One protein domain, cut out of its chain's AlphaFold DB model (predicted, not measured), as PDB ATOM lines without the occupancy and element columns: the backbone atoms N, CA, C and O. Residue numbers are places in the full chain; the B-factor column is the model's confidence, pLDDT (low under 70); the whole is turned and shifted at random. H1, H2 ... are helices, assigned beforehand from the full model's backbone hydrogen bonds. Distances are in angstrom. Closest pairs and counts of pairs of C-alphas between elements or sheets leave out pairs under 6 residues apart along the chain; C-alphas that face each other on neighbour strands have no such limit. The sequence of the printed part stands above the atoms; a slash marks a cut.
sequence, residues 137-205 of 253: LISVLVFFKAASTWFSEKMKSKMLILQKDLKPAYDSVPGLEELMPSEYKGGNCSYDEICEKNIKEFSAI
ATOM      1  N   LEU A 137     286.923 291.375 209.501       50.53
ATOM      2  CA  LEU A 137     286.449 290.664 208.292       50.53
ATOM      3  C   LEU A 137     285.957 291.542 207.111       50.53
ATOM      4  O   LEU A 137     286.091 291.158 205.950       50.53
ATOM      5  N   ILE A 138     285.417 292.738 207.385       49.28
ATOM      6  CA  ILE A 138     284.973 293.704 206.361       49.28
ATOM      7  C   ILE A 138     286.161 294.221 205.532       49.28
ATOM      8  O   ILE A 138     286.023 294.446 204.331       49.28
ATOM      9  N   SER A 139     287.339 294.358 206.148       54.31
ATOM     10  CA  SER A 139     288.556 294.789 205.464       54.31
ATOM     11  C   SER A 139     289.017 293.740 204.450       54.31
ATOM     12  O   SER A 139     289.282 294.084 203.304       54.31
ATOM     13  N   VAL A 140     289.012 292.453 204.816       58.16
ATOM     14  CA  VAL A 140     289.509 291.351 203.975       58.16
ATOM     15  C   VAL A 140     288.705 291.217 202.685       58.16
ATOM     16  O   VAL A 140     289.295 291.081 201.618       58.16
ATOM     17  N   LEU A 141     287.372 291.328 202.742       58.50
ATOM     18  CA  LEU A 141     286.527 291.289 201.541       58.50
ATOM     19  C   LEU A 141     286.768 292.491 200.617       58.50
ATOM     20  O   LEU A 141     286.830 292.326 199.397       58.50
ATOM     21  N   VAL A 142     286.928 293.691 201.181       60.28
ATOM     22  CA  VAL A 142     287.207 294.912 200.407       60.28
ATOM     23  C   VAL A 142     288.606 294.853 199.794       60.28
ATOM     24  O   VAL A 142     288.758 295.115 198.603       60.28
ATOM     25  N   PHE A 143     289.611 294.435 200.564       62.84
ATOM     26  CA  PHE A 143     290.979 294.243 200.087       62.84
ATOM     27  C   PHE A 143     291.060 293.158 199.020       62.84
ATOM     28  O   PHE A 143     291.695 293.375 197.995       62.84
ATOM     29  N   PHE A 144     290.381 292.026 199.203       69.06
ATOM     30  CA  PHE A 144     290.329 290.960 198.206       69.06
ATOM     31  C   PHE A 144     289.658 291.427 196.913       69.06
ATOM     32  O   PHE A 144     290.157 291.152 195.826       69.06
ATOM     33  N   LYS A 145     288.555 292.181 197.013       66.62
ATOM     34  CA  LYS A 145     287.861 292.748 195.849       66.62
ATOM     35  C   LYS A 145     288.688 293.820 195.136       66.62
ATOM     36  O   LYS A 145     288.623 293.910 193.917       66.62
ATOM     37  N   ALA A 146     289.471 294.608 195.869       71.44
ATOM     38  CA  ALA A 146     290.429 295.531 195.273       71.44
ATOM     39  C   ALA A 146     291.562 294.752 194.587       71.44
ATOM     40  O   ALA A 146     291.779 294.921 193.391       71.44
ATOM     41  N   ALA A 147     292.222 293.833 195.298       66.19
ATOM     42  CA  ALA A 147     293.332 293.021 194.799       66.19
ATOM     43  C   ALA A 147     292.954 292.169 193.577       66.19
ATOM     44  O   ALA A 147     293.767 292.010 192.667       66.19
ATOM     45  N   SER A 148     291.714 291.676 193.508       67.19
ATOM     46  CA  SER A 148     291.247 290.863 192.384       67.19
ATOM     47  C   SER A 148     291.211 291.619 191.055       67.19
ATOM     48  O   SER A 148     291.261 290.987 189.999       67.19
ATOM     49  N   THR A 149     291.211 292.956 191.071       73.81
ATOM     50  CA  THR A 149     291.344 293.761 189.847       73.81
ATOM     51  C   THR A 149     292.732 293.643 189.208       73.81
ATOM     52  O   THR A 149     292.834 293.706 187.985       73.81
ATOM     53  N   TRP A 150     293.775 293.360 190.000       68.62
ATOM     54  CA  TRP A 150     295.144 293.097 189.535       68.62
ATOM     55  C   TRP A 150     295.415 291.617 189.231       68.62
ATOM     56  O   TRP A 150     296.516 291.251 188.815       68.62
ATOM     57  N   PHE A 151     294.433 290.735 189.426       70.94
ATOM     58  CA  PHE A 151     294.581 289.330 189.065       70.94
ATOM     59  C   PHE A 151     294.402 289.129 187.563       70.94
ATOM     60  O   PHE A 151     293.474 289.646 186.947       70.94
ATOM     61  N   SER A 152     295.284 288.318 186.976       75.88
ATOM     62  CA  SER A 152     295.114 287.862 185.593       75.88
ATOM     63  C   SER A 152     293.791 287.103 185.426       75.88
ATOM     64  O   SER A 152     293.341 286.433 186.357       75.88
ATOM     65  N   GLU A 153     293.207 287.128 184.226       72.62
ATOM     66  CA  GLU A 153     291.978 286.377 183.907       72.62
ATOM     67  C   GLU A 153     292.112 284.879 184.235       72.62
ATOM     68  O   GLU A 153     291.202 284.252 184.777       72.62
ATOM     69  N   LYS A 154     293.314 284.322 184.044       68.12
ATOM     70  CA  LYS A 154     293.658 282.959 184.463       68.12
ATOM     71  C   LYS A 154     293.507 282.746 185.970       68.12
ATOM     72  O   LYS A 154     293.043 281.690 186.383       68.12
ATOM     73  N   MET A 155     293.920 283.705 186.793       66.44
ATOM     74  CA  MET A 155     293.783 283.606 188.246       66.44
ATOM     75  C   MET A 155     292.322 283.783 188.669       66.44
ATOM     76  O   MET A 155     291.840 282.995 189.475       66.44
ATOM     77  N   LYS A 156     291.594 284.733 188.064       72.94
ATOM     78  CA  LYS A 156     290.160 284.942 188.324       72.94
ATOM     79  C   LYS A 156     289.329 283.694 188.021       72.94
ATOM     80  O   LYS A 156     288.501 283.314 188.837       72.94
ATOM     81  N   SER A 157     289.616 282.996 186.916       71.69
ATOM     82  CA  SER A 157     288.925 281.746 186.541       71.69
ATOM     83  C   SER A 157     289.100 280.591 187.537       71.69
ATOM     84  O   SER A 157     288.372 279.607 187.472       71.69
ATOM     85  N   LYS A 158     290.065 280.699 188.459       70.81
ATOM     86  CA  LYS A 158     290.356 279.697 189.493       70.81
ATOM     87  C   LYS A 158     289.805 280.071 190.866       70.81
ATOM     88  O   LYS A 158     290.031 279.342 191.826       70.81
ATOM     89  N   MET A 159     289.134 281.214 190.980       71.56
ATOM     90  CA  MET A 159     288.550 281.665 192.234       71.56
ATOM     91  C   MET A 159     287.087 281.263 192.300       71.56
ATOM     92  O   MET A 159     286.266 281.730 191.515       71.56
ATOM     93  N   LEU A 160     286.758 280.432 193.282       69.88
ATOM     94  CA  LEU A 160     285.386 280.095 193.620       69.88
ATOM     95  C   LEU A 160     284.955 280.988 194.790       69.88
ATOM     96  O   LEU A 160     285.440 280.831 195.909       69.88
ATOM     97  N   ILE A 161     284.088 281.970 194.534       70.69
ATOM     98  CA  ILE A 161     283.557 282.843 195.590       70.69
ATOM     99  C   ILE A 161     282.285 282.200 196.138       70.69
ATOM    100  O   ILE A 161     281.220 282.279 195.528       70.69
ATOM    101  N   LEU A 162     282.407 281.561 197.297       68.31
ATOM    102  CA  LEU A 162     281.295 280.917 197.986       68.31
ATOM    103  C   LEU A 162     280.656 281.909 198.954       68.31
ATOM    104  O   LEU A 162     281.348 282.545 199.744       68.31
ATOM    105  N   GLN A 163     279.334 282.057 198.885       64.06
ATOM    106  CA  GLN A 163     278.607 282.947 199.794       64.06
ATOM    107  C   GLN A 163     278.037 282.216 201.012       64.06
ATOM    108  O   GLN A 163     278.161 282.715 202.125       64.06
ATOM    109  N   LYS A 164     277.369 281.071 200.812       68.25
ATOM    110  CA  LYS A 164     276.642 280.358 201.883       68.25
ATOM    111  C   LYS A 164     276.676 278.832 201.783       68.25
ATOM    112  O   LYS A 164     276.451 278.177 202.794       68.25
ATOM    113  N   ASP A 165     276.922 278.273 200.599       74.81
ATOM    114  CA  ASP A 165     276.969 276.824 200.387       74.81
ATOM    115  C   ASP A 165     278.377 276.402 199.961       74.81
ATOM    116  O   ASP A 165     278.955 277.014 199.062       74.81
ATOM    117  N   LEU A 166     278.923 275.386 200.630       78.88
ATOM    118  CA  LEU A 166     280.264 274.847 200.382       78.88
ATOM    119  C   LEU A 166     280.256 273.639 199.444       78.88
ATOM    120  O   LEU A 166     281.322 273.236 198.991       78.88
ATOM    121  N   LYS A 167     279.082 273.107 199.079       79.69
ATOM    122  CA  LYS A 167     278.968 271.978 198.141       79.69
ATOM    123  C   LYS A 167     279.771 272.154 196.846       79.69
ATOM    124  O   LYS A 167     280.507 271.236 196.509       79.69
ATOM    125  N   PRO A 168     279.775 273.330 196.180       82.62
ATOM    126  CA  PRO A 168     280.588 273.508 194.976       82.62
ATOM    127  C   PRO A 168     282.103 273.369 195.226       82.62
ATOM    128  O   PRO A 168     282.856 273.055 194.305       82.62
ATOM    129  N   ALA A 169     282.577 273.603 196.457       78.94
ATOM    130  CA  ALA A 169     283.967 273.339 196.833       78.94
ATOM    131  C   ALA A 169     284.232 271.849 197.069       78.94
ATOM    132  O   ALA A 169     285.291 271.362 196.690       78.94
ATOM    133  N   TYR A 170     283.274 271.126 197.651       82.38
ATOM    134  CA  TYR A 170     283.385 269.681 197.869       82.38
ATOM    135  C   TYR A 170     283.344 268.901 196.558       82.38
ATOM    136  O   TYR A 170     284.177 268.026 196.348       82.38
ATOM    137  N   ASP A 171     282.478 269.308 195.629       82.94
ATOM    138  CA  ASP A 171     282.401 268.711 194.293       82.94
ATOM    139  C   ASP A 171     283.667 268.976 193.462       82.94
ATOM    140  O   ASP A 171     284.006 268.198 192.572       82.94
ATOM    141  N   SER A 172     284.369 270.088 193.720       80.62
ATOM    142  CA  SER A 172     285.567 270.469 192.958       80.62
ATOM    143  C   SER A 172     286.879 269.954 193.544       80.62
ATOM    144  O   SER A 172     287.879 269.920 192.824       80.62
ATOM    145  N   VAL A 173     286.904 269.584 194.826       79.38
ATOM    146  CA  VAL A 173     288.099 269.066 195.501       79.38
ATOM    147  C   VAL A 173     287.733 267.788 196.262       79.38
ATOM    148  O   VAL A 173     287.242 267.869 197.393       79.38
ATOM    149  N   PRO A 174     287.994 266.599 195.686       79.38
ATOM    150  CA  PRO A 174     287.703 265.340 196.359       79.38
ATOM    151  C   PRO A 174     288.502 265.226 197.664       79.38
ATOM    152  O   PRO A 174     289.688 265.555 197.716       79.38
ATOM    153  N   GLY A 175     287.838 264.779 198.733       80.62
ATOM    154  CA  GLY A 175     288.416 264.671 200.079       80.62
ATOM    155  C   GLY A 175     288.400 265.967 200.899       80.62
ATOM    156  O   GLY A 175     288.714 265.933 202.087       80.62
ATOM    157  N   LEU A 176     287.999 267.108 200.323       81.69
ATOM    158  CA  LEU A 176     287.892 268.357 201.083       81.69
ATOM    159  C   LEU A 176     286.791 268.286 202.149       81.69
ATOM    160  O   LEU A 176     286.990 268.786 203.249       81.69
ATOM    161  N   GLU A 177     285.658 267.650 201.844       84.12
ATOM    162  CA  GLU A 177     284.538 267.500 202.786       84.12
ATOM    163  C   GLU A 177     284.961 266.762 204.064       84.12
ATOM    164  O   GLU A 177     284.638 267.196 205.165       84.12
ATOM    165  N   GLU A 178     285.766 265.706 203.944       85.19
ATOM    166  CA  GLU A 178     286.260 264.933 205.089       85.19
ATOM    167  C   GLU A 178     287.227 265.740 205.972       85.19
ATOM    168  O   GLU A 178     287.231 265.584 207.188       85.19
ATOM    169  N   LEU A 179     288.017 266.640 205.379       81.44
ATOM    170  CA  LEU A 179     288.988 267.467 206.104       81.44
ATOM    171  C   LEU A 179     288.357 268.668 206.817       81.44
ATOM    172  O   LEU A 179     288.971 269.225 207.733       81.44
ATOM    173  N   MET A 180     287.171 269.098 206.389       80.88
ATOM    174  CA  MET A 180     286.540 270.301 206.916       80.88
ATOM    175  C   MET A 180     285.942 270.076 208.312       80.88
ATOM    176  O   MET A 180     285.426 268.991 208.589       80.88
ATOM    177  N   PRO A 181     285.957 271.103 209.183       87.25
ATOM    178  CA  PRO A 181     285.329 271.011 210.495       87.25
ATOM    179  C   PRO A 181     283.823 270.748 210.401       87.25
ATOM    180  O   PRO A 181     283.164 271.145 209.430       87.25
ATOM    181  N   SER A 182     283.266 270.149 211.451       85.25
ATOM    182  CA  SER A 182     281.833 269.829 211.547       85.25
ATOM    183  C   SER A 182     280.902 271.037 211.316       85.25
ATOM    184  O   SER A 182     279.846 270.914 210.696       85.25
ATOM    185  N   GLU A 183     281.325 272.238 211.715       84.56
ATOM    186  CA  GLU A 183     280.616 273.515 211.565       84.56
ATOM    187  C   GLU A 183     280.416 273.907 210.098       84.56
ATOM    188  O   GLU A 183     279.475 274.622 209.749       84.56
ATOM    189  N   TYR A 184     281.286 273.404 209.223       82.50
ATOM    190  CA  TYR A 184     281.211 273.601 207.783       82.50
ATOM    191  C   TYR A 184     280.515 272.439 207.072       82.50
ATOM    192  O   TYR A 184     280.492 272.421 205.848       82.50
ATOM    193  N   LYS A 185     279.882 271.519 207.817       81.75
ATOM    194  CA  LYS A 185     279.300 270.260 207.315       81.75
ATOM    195  C   LYS A 185     280.351 269.278 206.788       81.75
ATOM    196  O   LYS A 185     280.040 268.486 205.906       81.75
ATOM    197  N   GLY A 186     281.577 269.352 207.303       82.19
ATOM    198  CA  GLY A 186     282.620 268.380 207.000       82.19
ATOM    199  C   GLY A 186     282.647 267.196 207.969       82.19
ATOM    200  O   GLY A 186     281.954 267.191 208.986       82.19
ATOM    201  N   GLY A 187     283.448 266.184 207.634       80.88
ATOM    202  CA  GLY A 187     283.589 264.936 208.396       80.88
ATOM    203  C   GLY A 187     284.606 264.971 209.545       80.88
ATOM    204  O   GLY A 187     284.807 263.946 210.194       80.88
ATOM    205  N   ASN A 188     285.261 266.110 209.790       83.56
ATOM    206  CA  ASN A 188     286.335 266.238 210.777       83.56
ATOM    207  C   ASN A 188     285.815 266.631 212.177       83.56
ATOM    208  O   ASN A 188     284.620 266.854 212.383       83.56
ATOM    209  N   CYS A 189     286.728 266.748 213.147       83.50
ATOM    210  CA  CYS A 189     286.436 267.290 214.473       83.50
ATOM    211  C   CYS A 189     285.998 268.768 214.430       83.50
ATOM    212  O   CYS A 189     286.003 269.418 213.379       83.50
ATOM    213  N   SER A 190     285.553 269.290 215.574       87.19
ATOM    214  CA  SER A 190     285.109 270.685 215.676       87.19
ATOM    215  C   SER A 190     286.240 271.662 215.342       87.19
ATOM    216  O   SER A 190     287.428 271.359 215.490       87.19
ATOM    217  N   TYR A 191     285.877 272.857 214.884       78.19
ATOM    218  CA  TYR A 191     286.845 273.887 214.513       78.19
ATOM    219  C   TYR A 191     287.773 274.244 215.682       78.19
ATOM    220  O   TYR A 191     288.980 274.416 215.485       78.19
ATOM    221  N   ASP A 192     287.221 274.309 216.892       79.38
ATOM    222  CA  ASP A 192     287.968 274.646 218.100       79.38
ATOM    223  C   ASP A 192     288.990 273.553 218.449       79.38
ATOM    224  O   ASP A 192     290.161 273.860 218.675       79.38
ATOM    225  N   GLU A 193     288.611 272.274 218.364       81.38
ATOM    226  CA  GLU A 193     289.534 271.146 218.567       81.38
ATOM    227  C   GLU A 193     290.660 271.124 217.521       81.38
ATOM    228  O   GLU A 193     291.819 270.840 217.846       81.38
ATOM    229  N   ILE A 194     290.352 271.456 216.260       78.62
ATOM    230  CA  ILE A 194     291.357 271.598 215.194       78.62
ATOM    231  C   ILE A 194     292.324 272.736 215.531       78.62
ATOM    232  O   ILE A 194     293.539 272.580 215.382       78.62
ATOM    233  N   CYS A 195     291.808 273.876 215.994       74.44
ATOM    234  CA  CYS A 195     292.630 275.013 216.391       74.44
ATOM    235  C   CYS A 195     293.546 274.656 217.561       74.44
ATOM    236  O   CYS A 195     294.745 274.911 217.481       74.44
ATOM    237  N   GLU A 196     293.026 274.019 218.608       76.94
ATOM    238  CA  GLU A 196     293.815 273.584 219.763       76.94
ATOM    239  C   GLU A 196     294.921 272.603 219.366       76.94
ATOM    240  O   GLU A 196     296.083 272.778 219.757       76.94
ATOM    241  N   LYS A 197     294.596 271.604 218.535       76.38
ATOM    242  CA  LYS A 197     295.578 270.647 218.013       76.38
ATOM    243  C   LYS A 197     296.667 271.352 217.208       76.38
ATOM    244  O   LYS A 197     297.850 271.139 217.469       76.38
ATOM    245  N   ASN A 198     296.281 272.233 216.287       75.81
ATOM    246  CA  ASN A 198     297.224 272.986 215.466       75.81
ATOM    247  C   ASN A 198     298.098 273.907 216.320       75.81
ATOM    248  O   ASN A 198     299.304 273.946 216.117       75.81
ATOM    249  N   ILE A 199     297.539 274.618 217.304       73.88
ATOM    250  CA  ILE A 199     298.308 275.469 218.225       73.88
ATOM    251  C   ILE A 199     299.341 274.633 218.984       73.88
ATOM    252  O   ILE A 199     300.498 275.042 219.116       73.88
ATOM    253  N   LYS A 200     298.959 273.443 219.456       73.50
ATOM    254  CA  LYS A 200     299.870 272.520 220.138       73.50
ATOM    255  C   LYS A 200     300.988 272.032 219.213       73.50
ATOM    256  O   LYS A 200     302.145 272.012 219.621       73.50
ATOM    257  N   GLU A 201     300.671 271.689 217.967       71.00
ATOM    258  CA  GLU A 201     301.670 271.306 216.964       71.00
ATOM    259  C   GLU A 201     302.596 272.478 216.613       71.00
ATOM    260  O   GLU A 201     303.813 272.342 216.716       71.00
ATOM    261  N   PHE A 202     302.050 273.657 216.293       65.56
ATOM    262  CA  PHE A 202     302.817 274.865 215.969       65.56
ATOM    263  C   PHE A 202     303.704 275.334 217.126       65.56
ATOM    264  O   PHE A 202     304.816 275.799 216.882       65.56
ATOM    265  N   SER A 203     303.252 275.199 218.376       66.06
ATOM    266  CA  SER A 203     304.057 275.531 219.562       66.06
ATOM    267  C   SER A 203     305.148 274.499 219.864       66.06
ATOM    268  O   SER A 203     306.158 274.854 220.471       66.06
ATOM    269  N   ALA A 204     304.984 273.253 219.409       67.38
ATOM    270  CA  ALA A 204     306.005 272.210 219.481       67.38
ATOM    271  C   ALA A 204     307.051 272.307 218.356       67.38
ATOM    272  O   ALA A 204     308.120 271.701 218.473       67.38
ATOM    273  N   ILE A 205     306.787 273.068 217.282       62.19
ATOM    274  CA  ILE A 205     307.788 273.331 216.242       62.19
ATOM    275  C   ILE A 205     308.979 274.041 216.898       62.19
ATOM    276  O   ILE A 205     308.795 275.074 217.553       62.19
TER     277      ILE A 205
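AT A GLANCE: This is residues 137 to 205 of the 253 residues of the protein "Hypothetical protein" of Spirometra erinaceieuropaei (UniProt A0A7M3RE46). This is a loose, open U of helices with an empty middle: H1, with short H2 after it, makes one arm, short H3 and H4 lie along the base, and H5 makes the other arm. Residues 137 to 147 of H1 and residues 195 to 205, mostly H5, stick out free. The printed part has 69 residues, with five named helices in the order H1, H2, H3, H4, H5, no named strand, and the class all helix. It is loose, with a radius of gyration of the C-alphas of 15.5 A and spans of 38 by 29 by 22 A.

HOW THE PARTS SIT: Begin with H1, residues 137 to 150, and look on to H2, residues 153 to 156: they are close but not clearly touching, their closest C-alphas, those of Ser 148 and Lys 156, being 7.3 A apart. H3, residues 167 to 172, is apart from both. H4, residues 176 to 179, and H3 only just touch, with 3 pairs of C-alphas within 8 A, and only at the corner by their link; the closest are those of Tyr 170 and Glu 177, 5.5 A apart. H5, residues 191 to 204, is apart from H1, H2, H3 and H4. In H3 and H5 every O i to N i+4 pair is within hydrogen-bond range, in H1 8 of 10; H2 and H4 are too short for such a pair.

IN THESE COORDINATES: Find C-alpha 137 at (286.449, 290.664, 208.292); from there H1 runs 20.8 A to C-alpha 150. H2 spans 5.0 A, H3 8.5 A and H4 5.2 A. H5 starts at C-alpha 191, (286.845, 273.887, 214.513), and runs 19.9 A to C-alpha 204 at (306.005, 272.210, 219.481).

THE WHOLE: The two C-alphas farthest apart, those of Glu 153 and Ala 204, are 40.8 A from each other. The printed part has no cut, and the link from H4 to H5, 11 residues, is long. Look for low pLDDT, under 70, in 22 residues, among them 137 to 145 and 202 to 205; the mean of the printed part is 73.8.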